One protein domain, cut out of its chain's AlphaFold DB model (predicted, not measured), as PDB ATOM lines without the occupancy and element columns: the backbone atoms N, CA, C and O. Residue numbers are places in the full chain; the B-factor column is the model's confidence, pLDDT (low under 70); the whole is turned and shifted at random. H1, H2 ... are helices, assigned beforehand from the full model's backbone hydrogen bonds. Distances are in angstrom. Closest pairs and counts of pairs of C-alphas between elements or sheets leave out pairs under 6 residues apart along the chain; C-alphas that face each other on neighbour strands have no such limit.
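AT A GLANCE: This is residues 61 to 188 of the 213 residues of the protein "Serine carboxypeptidase S28" of Ancylostoma duodenale (UniProt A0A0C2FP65). Two long helices, H1 and H3, run opposite ways with a gap between them, and both cross a third long helix, H6, the core of the domain. H5 bridges H1 and H3 at one end and folds onto H6 as a hairpin, H2 folds back from the other end of H1 to H6, and the short H4 and the last helix, H7, lie at the margins. The printed part has 128 residues with seven named helices, H1 to H7 in order, and no named strand; its class is all helix. It is compact, with a radius of gyration of the C-alphas of 14.8 A, and spans 44 by 38 by 23 A.

IN THESE COORDINATES: H1, residues 61 to 76, begins with C-alpha 61 at (95.810, 89.390, 90.256) and is 22.9 A long. H2 holds residues 79 to 89. H3, residues 101 to 120, is the longest at 27.2 A, with a kink of 28 degrees near residue 114. H4 holds residues 128 to 132 and H5 residues 136 to 143. H6, residues 151 to 166, begins with C-alpha 151 at (93.901, 80.016, 85.029) and is 22.7 A long. H7, residues 180 to 188, is 12.4 A long and ends with C-alpha 188 at (74.831, 97.229, 61.157).

HOW THE PARTS SIT: H6 is the hub, touching four helices. It touches H1 about perpendicular, at 77 degrees, the C-alphas of Ala 68 and Ile 152 being closest at 5.0 A. It touches H3 at a steep tilt of 65 degrees, closest at the C-alphas of Ile 114 and Tyr 159, 7.0 A. H5 and H6 form a helical hairpin, with the C-alphas of Met 143 and Arg 154 closest at 5.4 A. H2 touches H6, closest at the C-alphas of Phe 89 and Tyr 156, 6.1 A. H1 and H3 are close but not clearly touching, at a shallow tilt of 13 degrees, opposite ways; their closest C-alphas, of Ser 76 and Ile 104, are 6.9 A apart. H5 touches H1 at residues 61 to 65 alone and H3 at residues 115 to 119 alone. H7 only just touches H3, with 3 pairs of C-alphas within 8 A, closest at Asp 103 and Tyr 180, 5.6 A. H4 touches no helix. Every O i to N i+4 pair is within hydrogen-bond range in H1, H4, H5 and H6; H2 has 6 of 7, H3 14 of 16 and H7 4 of 5.

THE WHOLE: The two farthest C-alphas, of Lys 97 and Gly 125, are 45.1 A apart. The printed part has no cut. The links H2 to H3 and H6 to H7 are long; residues 91 to 92 and 176 to 177 pair, parallel. Residues 186 to 188 have pLDDT under 70.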
ATOM      1  N   CYS A  61      96.956  89.666  91.119       98.00
ATOM      2  CA  CYS A  61      95.810  89.390  90.256       98.00
ATOM      3  C   CYS A  61      96.090  89.642  88.761       98.00
ATOM      4  O   CYS A  61      95.848  88.721  87.970       98.00
ATOM      5  N   PRO A  62      96.688  90.783  88.349       96.06
ATOM      6  CA  PRO A  62      97.044  91.005  86.947       96.06
ATOM      7  C   PRO A  62      97.964  89.921  86.379       96.06
ATOM      8  O   PRO A  62      97.826  89.539  85.219       96.06
ATOM      9  N   GLY A  63      98.855  89.355  87.202       94.88
ATOM     10  CA  GLY A  63      99.734  88.257  86.796       94.88
ATOM     11  C   GLY A  63      98.967  86.998  86.377       94.88
ATOM     12  O   GLY A  63      99.296  86.390  85.358       94.88
ATOM     13  N   ASN A  64      97.909  86.633  87.112       97.94
ATOM     14  CA  ASN A  64      97.052  85.492  86.763       97.94
ATOM     15  C   ASN A  64      96.197  85.771  85.520       97.94
ATOM     16  O   ASN A  64      96.023  84.880  84.688       97.94
ATOM     17  N   VAL A  65      95.694  87.003  85.371       96.94
ATOM     18  CA  VAL A  65      94.971  87.429  84.160       96.94
ATOM     19  C   VAL A  65      95.886  87.341  82.946       96.94
ATOM     20  O   VAL A  65      95.547  86.675  81.968       96.94
ATOM     21  N   LYS A  66      97.086  87.916  83.028       93.31
ATOM     22  CA  LYS A  66      98.077  87.864  81.953       93.31
ATOM     23  C   LYS A  66      98.436  86.427  81.566       93.31
ATOM     24  O   LYS A  66      98.410  86.106  80.380       93.31
ATOM     25  N   ASP A  67      98.726  85.557  82.536       96.44
ATOM     26  CA  ASP A  67      99.046  84.145  82.271       96.44
ATOM     27  C   ASP A  67      97.893  83.421  81.551       96.44
ATOM     28  O   ASP A  67      98.117  82.690  80.584       96.44
ATOM     29  N   ALA A  68      96.643  83.672  81.952       97.81
ATOM     30  CA  ALA A  68      95.481  83.099  81.280       97.81
ATOM     31  C   ALA A  68      95.372  83.558  79.819       97.81
ATOM     32  O   ALA A  68      95.259  82.721  78.918       97.81
ATOM     33  N   PHE A  69      95.463  84.866  79.563       95.56
ATOM     34  CA  PHE A  69      95.378  85.410  78.206       95.56
ATOM     35  C   PHE A  69      96.562  84.980  77.331       95.56
ATOM     36  O   PHE A  69      96.362  84.694  76.149       95.56
ATOM     37  N   ASP A  70      97.776  84.866  77.872       92.50
ATOM     38  CA  ASP A  70      98.941  84.351  77.139       92.50
ATOM     39  C   ASP A  70      98.748  82.879  76.746       92.50
ATOM     40  O   ASP A  70      98.998  82.489  75.597       92.50
ATOM     41  N   LYS A  71      98.245  82.049  77.668       97.31
ATOM     42  CA  LYS A  71      97.921  80.643  77.383       97.31
ATOM     43  C   LYS A  71      96.819  80.527  76.335       97.31
ATOM     44  O   LYS A  71      96.990  79.791  75.365       97.31
ATOM     45  N   MET A  72      95.736  81.290  76.468       97.56
ATOM     46  CA  MET A  72      94.651  81.318  75.483       97.56
ATOM     47  C   MET A  72      95.151  81.757  74.102       97.56
ATOM     48  O   MET A  72      94.821  81.123  73.097       97.56
ATOM     49  N   GLN A  73      95.985  82.800  74.030       93.06
ATOM     50  CA  GLN A  73      96.593  83.254  72.775       93.06
ATOM     51  C   GLN A  73      97.443  82.154  72.144       93.06
ATOM     52  O   GLN A  73      97.351  81.929  70.937       93.06
ATOM     53  N   ASN A  74      98.226  81.420  72.936       89.75
ATOM     54  CA  ASN A  74      98.998  80.286  72.435       89.75
ATOM     55  C   ASN A  74      98.105  79.150  71.914       89.75
ATOM     56  O   ASN A  74      98.380  78.633  70.832       89.75
ATOM     57  N   LEU A  75      97.013  78.820  72.611       94.31
ATOM     58  CA  LEU A  75      96.034  77.831  72.145       94.31
ATOM     59  C   LEU A  75      95.359  78.249  70.832       94.31
ATOM     60  O   LEU A  75      95.126  77.413  69.964       94.31
ATOM     61  N   SER A  76      95.095  79.541  70.634       93.69
ATOM     62  CA  SER A  76      94.410  80.025  69.426       93.69
ATOM     63  C   SER A  76      95.194  79.793  68.121       93.69
ATOM     64  O   SER A  76      94.603  79.727  67.038       93.69
ATOM     65  N   LYS A  77      96.521  79.614  68.215       90.00
ATOM     66  CA  LYS A  77      97.432  79.487  67.065       90.00
ATOM     67  C   LYS A  77      97.277  78.163  66.315       90.00
ATOM     68  O   LYS A  77      97.565  78.115  65.121       90.00
ATOM     69  N   THR A  78      96.815  77.101  66.975       92.81
ATOM     70  CA  THR A  78      96.686  75.761  66.374       92.81
ATOM     71  C   THR A  78      95.236  75.292  66.351       92.81
ATOM     72  O   THR A  78      94.398  75.770  67.112       92.81
ATOM     73  N   VAL A  79      94.916  74.347  65.464       94.69
ATOM     74  CA  VAL A  79      93.565  73.761  65.390       94.69
ATOM     75  C   VAL A  79      93.241  73.018  66.689       94.69
ATOM     76  O   VAL A  79      92.148  73.149  67.234       94.69
ATOM     77  N   GLU A  80      94.209  72.278  67.228       95.88
ATOM     78  CA  GLU A  80      94.066  71.504  68.460       95.88
ATOM     79  C   GLU A  80      93.843  72.413  69.669       95.88
ATOM     80  O   GLU A  80      92.973  72.131  70.493       95.88
ATOM     81  N   GLY A  81      94.584  73.519  69.766       96.81
ATOM     82  CA  GLY A  81      94.404  74.486  70.843       96.81
ATOM     83  C   GLY A  81      93.071  75.229  70.736       96.81
ATOM     84  O   GLY A  81      92.382  75.396  71.742       96.81
ATOM     85  N   ARG A  82      92.610  75.563  69.525       97.62
ATOM     86  CA  ARG A  82      91.251  76.098  69.319       97.62
ATOM     87  C   ARG A  82      90.164  75.110  69.741       97.62
ATOM     88  O   ARG A  82      89.195  75.511  70.379       97.62
ATOM     89  N   ASN A  83      90.358  73.814  69.495       97.19
ATOM     90  CA  ASN A  83      89.452  72.777  69.997       97.19
ATOM     91  C   ASN A  83      89.441  72.685  71.532       97.19
ATOM     92  O   ASN A  83      88.425  72.296  72.107       97.19
ATOM     93  N   GLN A  84      90.539  73.032  72.208       98.25
ATOM     94  CA  GLN A  84      90.547  73.171  73.666       98.25
ATOM     95  C   GLN A  84      89.764  74.414  74.101       98.25
ATOM     96  O   GLN A  84      88.928  74.301  74.992       98.25
ATOM     97  N   LEU A  85      89.947  75.562  73.437       98.00
ATOM     98  CA  LEU A  85      89.176  76.785  73.716       98.00
ATOM     99  C   LEU A  85      87.663  76.569  73.550       98.00
ATOM    100  O   LEU A  85      86.897  77.005  74.405       98.00
ATOM    101  N   ASN A  86      87.238  75.811  72.531       98.19
ATOM    102  CA  ASN A  86      85.835  75.410  72.362       98.19
ATOM    103  C   ASN A  86      85.271  74.717  73.607       98.19
ATOM    104  O   ASN A  86      84.129  74.966  73.982       98.19
ATOM    105  N   LYS A  87      86.068  73.850  74.242       97.50
ATOM    106  CA  LYS A  87      85.667  73.103  75.441       97.50
ATOM    107  C   LYS A  87      85.697  73.968  76.692       97.50
ATOM    108  O   LYS A  87      84.793  73.846  77.506       97.50
ATOM    109  N   TYR A  88      86.713  74.820  76.837       98.25
ATOM    110  CA  TYR A  88      86.820  75.732  77.976       98.25
ATOM    111  C   TYR A  88      85.621  76.669  78.066       98.25
ATOM    112  O   TYR A  88      85.071  76.837  79.146       98.25
ATOM    113  N   PHE A  89      85.227  77.258  76.938       97.75
ATOM    114  CA  PHE A  89      84.255  78.349  76.910       97.75
ATOM    115  C   PHE A  89      82.870  77.938  76.403       97.75
ATOM    116  O   PHE A  89      81.998  78.792  76.333       97.75
ATOM    117  N   ASN A  90      82.657  76.672  76.015       97.06
ATOM    118  CA  ASN A  90      81.418  76.243  75.352       97.06
ATOM    119  C   ASN A  90      81.071  77.182  74.172       97.06
ATOM    120  O   ASN A  90      79.998  77.784  74.114       97.06
ATOM    121  N   LEU A  91      82.049  77.380  73.276       96.75
ATOM    122  CA  LEU A  91      81.961  78.378  72.203       96.75
ATOM    123  C   LEU A  91      80.849  78.038  71.213       96.75
ATOM    124  O   LEU A  91      80.814  76.930  70.669       96.75
ATOM    125  N   GLN A  92      79.999  79.023  70.917       95.50
ATOM    126  CA  GLN A  92      78.979  78.908  69.878       95.50
ATOM    127  C   GLN A  92      78.985  80.133  68.943       95.50
ATOM    128  O   GLN A  92      78.715  81.249  69.391       95.50
ATOM    129  N   PRO A  93      79.287  79.952  67.640       95.88
ATOM    130  CA  PRO A  93      79.782  78.718  67.027       95.88
ATOM    131  C   PRO A  93      81.185  78.333  67.546       95.88
ATOM    132  O   PRO A  93      81.975  79.209  67.916       95.88
ATOM    133  N   PRO A  94      81.522  77.032  67.561       97.44
ATOM    134  CA  PRO A  94      82.869  76.600  67.897       97.44
ATOM    135  C   PRO A  94      83.850  77.040  66.808       97.44
ATOM    136  O   PRO A  94      83.504  77.112  65.628       97.44
ATOM    137  N   PHE A  95      85.104  77.256  67.189       96.62
ATOM    138  CA  PHE A  95      86.192  77.290  66.225       96.62
ATOM    139  C   PHE A  95      86.287  75.963  65.474       96.62
ATOM    140  O   PHE A  95      86.111  74.883  66.039       96.62
ATOM    141  N   ASP A  96      86.633  76.050  64.203       92.31
ATOM    142  CA  ASP A  96      86.747  74.935  63.284       92.31
ATOM    143  C   ASP A  96      87.952  75.127  62.338       92.31
ATOM    144  O   ASP A  96      88.827  75.979  62.527       92.31
ATOM    145  N   LYS A  97      88.020  74.294  61.299       88.25
ATOM    146  CA  LYS A  97      89.063  74.375  60.267       88.25
ATOM    147  C   LYS A  97      88.977  75.634  59.392       88.25
ATOM    148  O   LYS A  97      89.955  75.950  58.724       88.25
ATOM    149  N   ASN A  98      87.827  76.306  59.363       89.75
ATOM    150  CA  ASN A  98      87.572  77.502  58.561       89.75
ATOM    151  C   ASN A  98      87.766  78.794  59.367       89.75
ATOM    152  O   ASN A  98      87.672  79.875  58.794       89.75
ATOM    153  N   THR A  99      88.034  78.688  60.673       91.00
ATOM    154  CA  THR A  99      88.290  79.827  61.557       91.00
ATOM    155  C   THR A  99      89.401  80.713  61.009       91.00
ATOM    156  O   THR A  99      90.519  80.251  60.761       91.00
ATOM    157  N   VAL A 100      89.100  82.001  60.874       87.44
ATOM    158  CA  VAL A 100      90.040  83.025  60.413       87.44
ATOM    159  C   VAL A 100      90.480  83.933  61.559       87.44
ATOM    160  O   VAL A 100      89.914  83.936  62.651       87.44
ATOM    161  N   GLN A 101      91.485  84.773  61.300       84.25
ATOM    162  CA  GLN A 101      92.022  85.710  62.291       84.25
ATOM    163  C   GLN A 101      90.947  86.612  62.920       84.25
ATOM    164  O   GLN A 101      91.035  86.921  64.103       84.25
ATOM    165  N   ARG A 102      89.925  87.022  62.154       81.25
ATOM    166  CA  ARG A 102      88.838  87.873  62.666       81.25
ATOM    167  C   ARG A 102      87.983  87.170  63.716       81.25
ATOM    168  O   ARG A 102      87.606  87.820  64.680       81.25
ATOM    169  N   ASP A 103      87.740  85.871  63.569       83.94
ATOM    170  CA  ASP A 103      86.997  85.086  64.560       83.94
ATOM    171  C   ASP A 103      87.797  84.977  65.864       83.94
ATOM    172  O   ASP A 103      87.258  85.149  66.952       83.94
ATOM    173  N   ILE A 104      89.114  84.768  65.755       84.00
ATOM    174  CA  ILE A 104      90.021  84.727  66.909       84.00
ATOM    175  C   ILE A 104      90.062  86.095  67.603       84.00
ATOM    176  O   ILE A 104      89.945  86.177  68.823       84.00
ATOM    177  N   THR A 105      90.193  87.181  66.841       82.12
ATOM    178  CA  THR A 105      90.169  88.542  67.392       82.12
ATOM    179  C   THR A 105      88.826  88.858  68.053       82.12
ATOM    180  O   THR A 105      88.820  89.445  69.128       82.12
ATOM    181  N   ASN A 106      87.707  88.432  67.460       84.31
ATOM    182  CA  ASN A 106      86.370  88.574  68.035       84.31
ATOM    183  C   ASN A 106      86.243  87.854  69.380       84.31
ATOM    184  O   ASN A 106      85.772  88.442  70.346       84.31
ATOM    185  N   PHE A 107      86.717  86.609  69.457       91.50
ATOM    186  CA  PHE A 107      86.748  85.852  70.704       91.50
ATOM    187  C   PHE A 107      87.491  86.606  71.808       91.50
ATOM    188  O   PHE A 107      86.935  86.827  72.882       91.50
ATOM    189  N   PHE A 108      88.723  87.056  71.543       91.25
ATOM    190  CA  PHE A 108      89.497  87.796  72.542       91.25
ATOM    191  C   PHE A 108      88.860  89.134  72.908       91.25
ATOM    192  O   PHE A 108      88.898  89.502  74.080       91.25
ATOM    193  N   ALA A 109      88.250  89.834  71.949       84.81
ATOM    194  CA  ALA A 109      87.517  91.065  72.220       84.81
ATOM    195  C   ALA A 109      86.329  90.816  73.163       84.81
ATOM    196  O   ALA A 109      86.194  91.531  74.150       84.81
ATOM    197  N   ASN A 110      85.539  89.766  72.923       87.44
ATOM    198  CA  ASN A 110      84.395  89.405  73.766       87.44
ATOM    199  C   ASN A 110      84.821  88.942  75.168       87.44
ATOM    200  O   ASN A 110      84.165  89.259  76.157       87.44
ATOM    201  N   VAL A 111      85.920  88.184  75.281       92.25
ATOM    202  CA  VAL A 111      86.433  87.773  76.598       92.25
ATOM    203  C   VAL A 111      86.922  89.005  77.352       92.25
ATOM    204  O   VAL A 111      86.582  89.207  78.515       92.25
ATOM    205  N   TYR A 112      87.709  89.850  76.688       90.38
ATOM    206  CA  TYR A 112      88.308  91.018  77.314       90.38
ATOM    207  C   TYR A 112      87.278  92.098  77.672       90.38
ATOM    208  O   TYR A 112      87.429  92.745  78.707       90.38
ATOM    209  N   SER A 113      86.187  92.239  76.911       89.31
ATOM    210  CA  SER A 113      85.129  93.212  77.213       89.31
ATOM    211  C   SER A 113      84.481  92.999  78.582       89.31
ATOM    212  O   SER A 113      84.005  93.959  79.181       89.31
ATOM    213  N   ILE A 114      84.493  91.768  79.105       93.00
ATOM    214  CA  ILE A 114      84.003  91.460  80.455       93.00
ATOM    215  C   ILE A 114      84.909  92.109  81.505       93.00
ATOM    216  O   ILE A 114      84.423  92.820  82.381       93.00
ATOM    217  N   PHE A 115      86.228  91.925  81.381       93.81
ATOM    218  CA  PHE A 115      87.210  92.548  82.273       93.81
ATOM    219  C   PHE A 115      87.135  94.071  82.178       93.81
ATOM    220  O   PHE A 115      87.070  94.743  83.200       93.81
ATOM    221  N   GLN A 116      87.046  94.611  80.960       88.12
ATOM    222  CA  GLN A 116      86.875  96.050  80.757       88.12
ATOM    223  C   GLN A 116      85.606  96.579  81.424       88.12
ATOM    224  O   GLN A 116      85.663  97.608  82.086       88.12
ATOM    225  N   GLY A 117      84.470  95.899  81.257       88.94
ATOM    226  CA  GLY A 117      83.201  96.325  81.840       88.94
ATOM    227  C   GLY A 117      83.218  96.292  83.368       88.94
ATOM    228  O   GLY A 117      82.692  97.208  83.996       88.94
ATOM    229  N   MET A 118      83.848  95.273  83.961       92.12
ATOM    230  CA  MET A 118      83.979  95.167  85.415       92.12
ATOM    231  C   MET A 118      84.915  96.235  85.991       92.12
ATOM    232  O   MET A 118      84.538  96.852  86.980       92.12
ATOM    233  N   SER A 119      86.061  96.523  85.360       90.81
ATOM    234  CA  SER A 119      86.961  97.591  85.830       90.81
ATOM    235  C   SER A 119      86.378  98.986  85.594       90.81
ATOM    236  O   SER A 119      86.391  99.830  86.483       90.81
ATOM    237  N   GLN A 120      85.763  99.231  84.430       86.00
ATOM    238  CA  GLN A 120      85.200 100.544  84.093       86.00
ATOM    239  C   GLN A 120      84.110 100.999  85.074       86.00
ATOM    240  O   GLN A 120      83.944 102.201  85.296       86.00
ATOM    241  N   TYR A 121      83.341 100.052  85.613       89.62
ATOM    242  CA  TYR A 121      82.166 100.322  86.444       89.62
ATOM    243  C   TYR A 121      82.309  99.801  87.874       89.62
ATOM    244  O   TYR A 121      81.333  99.775  88.625       89.62
ATOM    245  N   THR A 122      83.529  99.424  88.258       92.50
ATOM    246  CA  THR A 122      83.872  98.926  89.589       92.50
ATOM    247  C   THR A 122      83.427  99.928  90.664       92.50
ATOM    248  O   THR A 122      83.814 101.098  90.651       92.50
ATOM    249  N   TYR A 123      82.568  99.485  91.585       93.44
ATOM    250  CA  TYR A 123      82.024 100.282  92.698       93.44
ATOM    251  C   TYR A 123      81.235 101.530  92.300       93.44
ATOM    252  O   TYR A 123      81.023 102.419  93.133       93.44
ATOM    253  N   ASP A 124      80.799 101.635  91.047       87.31
ATOM    254  CA  ASP A 124      80.025 102.797  90.654       87.31
ATOM    255  C   ASP A 124      78.577 102.710  91.151       87.31
ATOM    256  O   ASP A 124      77.993 101.644  91.333       87.31
ATOM    257  N   GLY A 125      77.981 103.871  91.411       87.75
ATOM    258  CA  GLY A 125      76.639 103.960  91.983       87.75
ATOM    259  C   GLY A 125      75.512 103.830  90.961       87.75
ATOM    260  O   GLY A 125      74.407 104.292  91.245       87.75
ATOM    261  N   ARG A 126      75.759 103.294  89.752       86.31
ATOM    262  CA  ARG A 126      74.713 103.264  88.710       86.31
ATOM    263  C   ARG A 126      73.622 102.245  89.033       86.31
ATOM    264  O   ARG A 126      72.471 102.449  88.656       86.31
ATOM    265  N   ASN A 127      73.985 101.139  89.684       90.25
ATOM    266  CA  ASN A 127      73.068 100.124  90.186       90.25
ATOM    267  C   ASN A 127      73.737  99.286  91.291       90.25
ATOM    268  O   ASN A 127      74.935  99.382  91.534       90.25
ATOM    269  N   THR A 128      72.948  98.449  91.970       93.19
ATOM    270  CA  THR A 128      73.436  97.618  93.083       93.19
ATOM    271  C   THR A 128      74.462  96.567  92.651       93.19
ATOM    272  O   THR A 128      75.314  96.189  93.454       93.19
ATOM    273  N   GLU A 129      74.398  96.093  91.406       93.44
ATOM    274  CA  GLU A 129      75.315  95.071  90.902       93.44
ATOM    275  C   GLU A 129      76.706  95.651  90.639       93.44
ATOM    276  O   GLU A 129      77.681  95.073  91.100       93.44
ATOM    277  N   SER A 130      76.830  96.805  89.982       89.75
ATOM    278  CA  SER A 130      78.127  97.477  89.776       89.75
ATOM    279  C   SER A 130      78.738  98.007  91.074       89.75
ATOM    280  O   SER A 130      79.955  97.966  91.244       89.75
ATOM    281  N   GLU A 131      77.902  98.396  92.039       91.44
ATOM    282  CA  GLU A 131      78.357  98.815  93.365       91.44
ATOM    283  C   GLU A 131      79.001  97.654  94.152       91.44
ATOM    284  O   GLU A 131      79.934  97.875  94.927       91.44
ATOM    285  N   LYS A 132      78.509  96.413  93.990       93.44
ATOM    286  CA  LYS A 132      78.823  95.303  94.917       93.44
ATOM    287  C   LYS A 132      79.380  94.039  94.271       93.44
ATOM    288  O   LYS A 132      80.270  93.414  94.842       93.44
ATOM    289  N   ASN A 133      78.847  93.638  93.121       94.94
ATOM    290  CA  ASN A 133      79.023  92.298  92.552       94.94
ATOM    291  C   ASN A 133      79.813  92.280  91.231       94.94
ATOM    292  O   ASN A 133      80.459  91.276  90.929       94.94
ATOM    293  N   LEU A 134      79.782  93.360  90.450       95.62
ATOM    294  CA  LEU A 134      80.495  93.522  89.180       95.62
ATOM    295  C   LEU A 134      81.717  94.429  89.373       95.62
ATOM    296  O   LEU A 134      81.787  95.519  88.819       95.62
ATOM    297  N   THR A 135      82.657  93.976  90.203       97.12
ATOM    298  CA  THR A 135      83.804  94.770  90.667       97.12
ATOM    299  C   THR A 135      85.132  94.069  90.402       97.12
ATOM    300  O   THR A 135      85.200  92.841  90.280       97.12
ATOM    301  N   ASP A 136      86.220  94.833  90.412       97.31
ATOM    302  CA  ASP A 136      87.579  94.287  90.315       97.31
ATOM    303  C   ASP A 136      87.921  93.351  91.476       97.31
ATOM    304  O   ASP A 136      88.639  92.369  91.287       97.31
ATOM    305  N   ALA A 137      87.363  93.581  92.673       97.94
ATOM    306  CA  ALA A 137      87.527  92.645  93.784       97.94
ATOM    307  C   ALA A 137      86.964  91.269  93.439       97.94
ATOM    308  O   ALA A 137      87.594  90.261  93.758       97.94
ATOM    309  N   LYS A 138      85.825  91.213  92.740       98.31
ATOM    310  CA  LYS A 138      85.248  89.948  92.289       98.31
ATOM    311  C   LYS A 138      86.076  89.302  91.178       98.31
ATOM    312  O   LYS A 138      86.290  88.090  91.224       98.31
ATOM    313  N   VAL A 139      86.589  90.086  90.226       98.31
ATOM    314  CA  VAL A 139      87.537  89.580  89.214       98.31
ATOM    315  C   VAL A 139      88.740  88.939  89.903       98.31
ATOM    316  O   VAL A 139      89.074  87.788  89.619       98.31
ATOM    317  N   CYS A 140      89.362  89.642  90.849       98.50
ATOM    318  CA  CYS A 140      90.540  89.140  91.544       98.50
ATOM    319  C   CYS A 140      90.239  87.977  92.483       98.50
ATOM    320  O   CYS A 140      91.052  87.063  92.564       98.50
ATOM    321  N   GLU A 141      89.081  87.941  93.137       98.56
ATOM    322  CA  GLU A 141      88.638  86.776  93.910       98.56
ATOM    323  C   GLU A 141      88.641  85.508  93.045       98.56
ATOM    324  O   GLU A 141      89.226  84.498  93.436       98.56
ATOM    325  N   ILE A 142      88.054  85.578  91.847       98.75
ATOM    326  CA  ILE A 142      87.959  84.433  90.932       98.75
ATOM    327  C   ILE A 142      89.329  84.096  90.329       98.75
ATOM    328  O   ILE A 142      89.732  82.933  90.298       98.75
ATOM    329  N   MET A 143      90.074  85.101  89.860       98.62
ATOM    330  CA  MET A 143      91.365  84.891  89.192       98.62
ATOM    331  C   MET A 143      92.474  84.429  90.143       98.62
ATOM    332  O   MET A 143      93.434  83.794  89.694       98.62
ATOM    333  N   MET A 144      92.323  84.673  91.445       98.38
ATOM    334  CA  MET A 144      93.241  84.223  92.494       98.38
ATOM    335  C   MET A 144      92.811  82.907  93.163       98.38
ATOM    336  O   MET A 144      93.508  82.450  94.073       98.38
ATOM    337  N   ASP A 145      91.709  82.274  92.740       98.44
ATOM    338  CA  ASP A 145      91.221  81.042  93.370       98.44
ATOM    339  C   ASP A 145      92.169  79.856  93.128       98.44
ATOM    340  O   ASP A 145      92.143  79.172  92.098       98.44
ATOM    341  N   ASN A 146      93.006  79.574  94.124       95.94
ATOM    342  CA  ASN A 146      93.977  78.487  94.090       95.94
ATOM    343  C   ASN A 146      93.346  77.083  94.098       95.94
ATOM    344  O   ASN A 146      94.050  76.114  93.803       95.94
ATOM    345  N   LYS A 147      92.042  76.955  94.381       98.25
ATOM    346  CA  LYS A 147      91.309  75.683  94.282       98.25
ATOM    347  C   LYS A 147      91.020  75.295  92.836       98.25
ATOM    348  O   LYS A 147      90.767  74.121  92.577       98.25
ATOM    349  N   VAL A 148      91.077  76.252  91.909       98.31
ATOM    350  CA  VAL A 148      90.969  76.036  90.463       98.31
ATOM    351  C   VAL A 148      92.373  76.190  89.873       98.31
ATOM    352  O   VAL A 148      92.801  77.315  89.637       98.31
ATOM    353  N   PRO A 149      93.153  75.114  89.650       96.75
ATOM    354  CA  PRO A 149      94.564  75.248  89.263       96.75
ATOM    355  C   PRO A 149      94.774  75.881  87.884       96.75
ATOM    356  O   PRO A 149      95.810  76.490  87.630       96.75
ATOM    357  N   ASP A 150      93.797  75.728  86.991       98.12
ATOM    358  CA  ASP A 150      93.868  76.231  85.626       98.12
ATOM    359  C   ASP A 150      93.327  77.661  85.522       98.12
ATOM    360  O   ASP A 150      92.134  77.914  85.690       98.12
ATOM    361  N   VAL A 151      94.216  78.594  85.192       98.19
ATOM    362  CA  VAL A 151      93.901  80.016  85.029       98.19
ATOM    363  C   VAL A 151      92.949  80.299  83.859       98.19
ATOM    364  O   VAL A 151      92.199  81.267  83.935       98.19
ATOM    365  N   ILE A 152      92.903  79.455  82.816       98.62
ATOM    366  CA  ILE A 152      91.921  79.617  81.723       98.62
ATOM    367  C   ILE A 152      90.512  79.326  82.249       98.62
ATOM    368  O   ILE A 152      89.573  80.073  81.978       98.62
ATOM    369  N   THR A 153      90.370  78.283  83.070       98.75
ATOM    370  CA  THR A 153      89.102  77.965  83.739       98.75
ATOM    371  C   THR A 153      88.649  79.109  84.646       98.75
ATOM    372  O   THR A 153      87.460  79.410  84.694       98.75
ATOM    373  N   ARG A 154      89.574  79.809  85.316       98.75
ATOM    374  CA  ARG A 154      89.224  80.999  86.111       98.75
ATOM    375  C   ARG A 154      88.663  82.131  85.245       98.75
ATOM    376  O   ARG A 154      87.672  82.732  85.640       98.75
ATOM    377  N   VAL A 155      89.208  82.366  84.046       98.69
ATOM    378  CA  VAL A 155      88.637  83.342  83.092       98.69
ATOM    379  C   VAL A 155      87.209  82.961  82.701       98.69
ATOM    380  O   VAL A 155      86.323  83.813  82.686       98.69
ATOM    381  N   TYR A 156      86.951  81.679  82.437       98.62
ATOM    382  CA  TYR A 156      85.589  81.217  82.162       98.62
ATOM    383  C   TYR A 156      84.662  81.363  83.381       98.62
ATOM    384  O   TYR A 156      83.503  81.733  83.230       98.62
ATOM    385  N   ASN A 157      85.165  81.181  84.604       98.75
ATOM    386  CA  ASN A 157      84.386  81.450  85.816       98.75
ATOM    387  C   ASN A 157      84.043  82.942  85.975       98.75
ATOM    388  O   ASN A 157      82.939  83.253  86.421       98.75
ATOM    389  N   VAL A 158      84.934  83.862  85.575       98.56
ATOM    390  CA  VAL A 158      84.618  85.303  85.499       98.56
ATOM    391  C   VAL A 158      83.488  85.538  84.499       98.56
ATOM    392  O   VAL A 158      82.534  86.247  84.814       98.56
ATOM    393  N   TYR A 159      83.547  84.896  83.328       98.25
ATOM    394  CA  TYR A 159      82.464  84.949  82.345       98.25
ATOM    395  C   TYR A 159      81.131  84.448  82.917       98.25
ATOM    396  O   TYR A 159      80.133  85.158  82.830       98.25
ATOM    397  N   LEU A 160      81.112  83.266  83.538       98.25
ATOM    398  CA  LEU A 160      79.899  82.694  84.129       98.25
ATOM    399  C   LEU A 160      79.311  83.595  85.219       98.25
ATOM    400  O   LEU A 160      78.095  83.766  85.278       98.25
ATOM    401  N   TRP A 161      80.163  84.190  86.058       98.19
ATOM    402  CA  TRP A 161      79.729  85.150  87.071       98.19
ATOM    403  C   TRP A 161      79.079  86.379  86.435       98.19
ATOM    404  O   TRP A 161      77.950  86.736  86.771       98.19
ATOM    405  N   PHE A 162      79.776  86.999  85.484       96.69
ATOM    406  CA  PHE A 162      79.294  88.184  84.785       96.69
ATOM    407  C   PHE A 162      77.968  87.917  84.064       96.69
ATOM    408  O   PHE A 162      77.021  88.699  84.178       96.69
ATOM    409  N   ASN A 163      77.873  86.788  83.358       95.25
ATOM    410  CA  ASN A 163      76.682  86.417  82.605       95.25
ATOM    411  C   ASN A 163      75.519  86.002  83.522       95.25
ATOM    412  O   ASN A 163      74.365  86.253  83.195       95.25
ATOM    413  N   GLY A 164      75.808  85.451  84.705       96.56
ATOM    414  CA  GLY A 164      74.807  85.177  85.741       96.56
ATOM    415  C   GLY A 164      74.073  86.423  86.247       96.56
ATOM    416  O   GLY A 164      72.952  86.309  86.735       96.56
ATOM    417  N   ILE A 165      74.692  87.600  86.118       94.25
ATOM    418  CA  ILE A 165      74.125  88.886  86.546       94.25
ATOM    419  C   ILE A 165      73.531  89.658  85.363       94.25
ATOM    420  O   ILE A 165      72.467  90.261  85.485       94.25
ATOM    421  N   THR A 166      74.232  89.677  84.229       90.94
ATOM    422  CA  THR A 166      73.914  90.566  83.096       90.94
ATOM    423  C   THR A 166      73.189  89.876  81.944       90.94
ATOM    424  O   THR A 166      72.595  90.556  81.107       90.94
ATOM    425  N   GLY A 167      73.239  88.545  81.883       89.25
ATOM    426  CA  GLY A 167      72.658  87.759  80.804       89.25
ATOM    427  C   GLY A 167      71.143  87.596  80.922       89.25
ATOM    428  O   GLY A 167      70.550  87.759  81.988       89.25
ATOM    429  N   ASP A 168      70.500  87.244  79.807       90.50
ATOM    430  CA  ASP A 168      69.071  86.926  79.795       90.50
ATOM    431  C   ASP A 168      68.838  85.571  80.492       90.50
ATOM    432  O   ASP A 168      69.288  84.541  79.974       90.50
ATOM    433  N   PRO A 169      68.091  85.520  81.614       89.69
ATOM    434  CA  PRO A 169      67.853  84.284  82.361       89.69
ATOM    435  C   PRO A 169      67.070  83.220  81.575       89.69
ATOM    436  O   PRO A 169      66.941  82.087  82.037       89.69
ATOM    437  N   LYS A 170      66.518  83.557  80.403       93.19
ATOM    438  CA  LYS A 170      65.851  82.607  79.498       93.19
ATOM    439  C   LYS A 170      66.818  81.886  78.559       93.19
ATOM    440  O   LYS A 170      66.392  80.989  77.832       93.19
ATOM    441  N   THR A 171      68.081  82.296  78.534       92.06
ATOM    442  CA  THR A 171      69.116  81.733  77.665       92.06
ATOM    443  C   THR A 171      70.042  80.798  78.438       92.06
ATOM    444  O   THR A 171      70.073  80.803  79.668       92.06
ATOM    445  N   ASP A 172      70.795  79.965  77.718       94.94
ATOM    446  CA  ASP A 172      71.859  79.176  78.334       94.94
ATOM    447  C   ASP A 172      73.063  80.079  78.627       94.94
ATOM    448  O   ASP A 172      73.887  80.360  77.756       94.94
ATOM    449  N   LEU A 173      73.165  80.523  79.881       94.25
ATOM    450  CA  LEU A 173      74.219  81.430  80.335       94.25
ATOM    451  C   LEU A 173      75.622  80.798  80.334       94.25
ATOM    452  O   LEU A 173      76.614  81.500  80.541       94.25
ATOM    453  N   THR A 174      75.728  79.489  80.094       96.56
ATOM    454  CA  THR A 174      77.016  78.794  79.971       96.56
ATOM    455  C   THR A 174      77.576  78.834  78.552       96.56
ATOM    456  O   THR A 174      78.726  78.474  78.334       96.56
ATOM    457  N   VAL A 175      76.798  79.263  77.559       95.75
ATOM    458  CA  VAL A 175      77.259  79.352  76.169       95.75
ATOM    459  C   VAL A 175      78.011  80.650  75.962       95.75
ATOM    460  O   VAL A 175      77.428  81.707  76.167       95.75
ATOM    461  N   PHE A 176      79.260  80.600  75.497       95.88
ATOM    462  CA  PHE A 176      79.995  81.811  75.132       95.88
ATOM    463  C   PHE A 176      79.790  82.153  73.640       95.88
ATOM    464  O   PHE A 176      80.217  81.383  72.768       95.88
ATOM    465  N   PRO A 177      79.165  83.302  73.311       91.38
ATOM    466  CA  PRO A 177      78.878  83.681  71.931       91.38
ATOM    467  C   PRO A 177      80.151  84.092  71.175       91.38
ATOM    468  O   PRO A 177      80.922  84.949  71.614       91.38
ATOM    469  N   ASN A 178      80.356  83.499  69.999       91.75
ATOM    470  CA  ASN A 178      81.618  83.589  69.258       91.75
ATOM    471  C   ASN A 178      81.456  83.916  67.759       91.75
ATOM    472  O   ASN A 178      82.352  83.683  66.949       91.75
ATOM    473  N   SER A 179      80.303  84.446  67.352       89.81
ATOM    474  CA  SER A 179      80.032  84.757  65.947       89.81
ATOM    475  C   SER A 179      80.472  86.179  65.594       89.81
ATOM    476  O   SER A 179      79.828  87.155  65.982       89.81
ATOM    477  N   TYR A 180      81.541  86.311  64.799       81.62
ATOM    478  CA  TYR A 180      81.958  87.612  64.252       81.62
ATOM    479  C   TYR A 180      80.870  88.225  63.356       81.62
ATOM    480  O   TYR A 180      80.668  89.438  63.348       81.62
ATOM    481  N   ASN A 181      80.138  87.396  62.609       83.56
ATOM    482  CA  ASN A 181      79.071  87.878  61.736       83.56
ATOM    483  C   ASN A 181      77.909  88.482  62.529       83.56
ATOM    484  O   ASN A 181      77.400  89.522  62.112       83.56
ATOM    485  N   ASP A 182      77.534  87.878  63.660       81.75
ATOM    486  CA  ASP A 182      76.460  88.397  64.516       81.75
ATOM    487  C   ASP A 182      76.892  89.693  65.204       81.75
ATOM    488  O   ASP A 182      76.123  90.651  65.248       81.75
ATOM    489  N   MET A 183      78.154  89.774  65.640       79.69
ATOM    490  CA  MET A 183      78.742  91.008  66.171       79.69
ATOM    491  C   MET A 183      78.753  92.132  65.121       79.69
ATOM    492  O   MET A 183      78.355  93.256  65.408       79.69
ATOM    493  N   ILE A 184      79.104  91.844  63.864       72.81
ATOM    494  CA  ILE A 184      78.986  92.841  62.789       72.81
ATOM    495  C   ILE A 184      77.515  93.165  62.476       72.81
ATOM    496  O   ILE A 184      77.203  94.293  62.098       72.81
ATOM    497  N   ALA A 185      76.601  92.203  62.586       75.81
ATOM    498  CA  ALA A 185      75.176  92.437  62.369       75.81
ATOM    499  C   ALA A 185      74.570  93.369  63.427       75.81
ATOM    500  O   ALA A 185      73.785  94.241  63.055       75.81
ATOM    501  N   SER A 186      74.978  93.253  64.694       67.12
ATOM    502  CA  SER A 186      74.477  94.114  65.774       67.12
ATOM    503  C   SER A 186      74.880  95.581  65.603       67.12
ATOM    504  O   SER A 186      74.125  96.468  65.978       67.12
ATOM    505  N   VAL A 187      76.024  95.858  64.971       68.00
ATOM    506  CA  VAL A 187      76.459  97.235  64.664       68.00
ATOM    507  C   VAL A 187      76.004  97.726  63.286       68.00
ATOM    508  O   VAL A 187      76.141  98.906  62.973       68.00
ATOM    509  N   LYS A 188      75.445  96.846  62.443       63.81
ATOM    510  CA  LYS A 188      74.831  97.229  61.157       63.81
ATOM    511  C   LYS A 188      73.457  97.875  61.333       63.81
ATOM    512  O   LYS A 188      72.973  98.503  60.389       63.81
TER     513      LYS A 188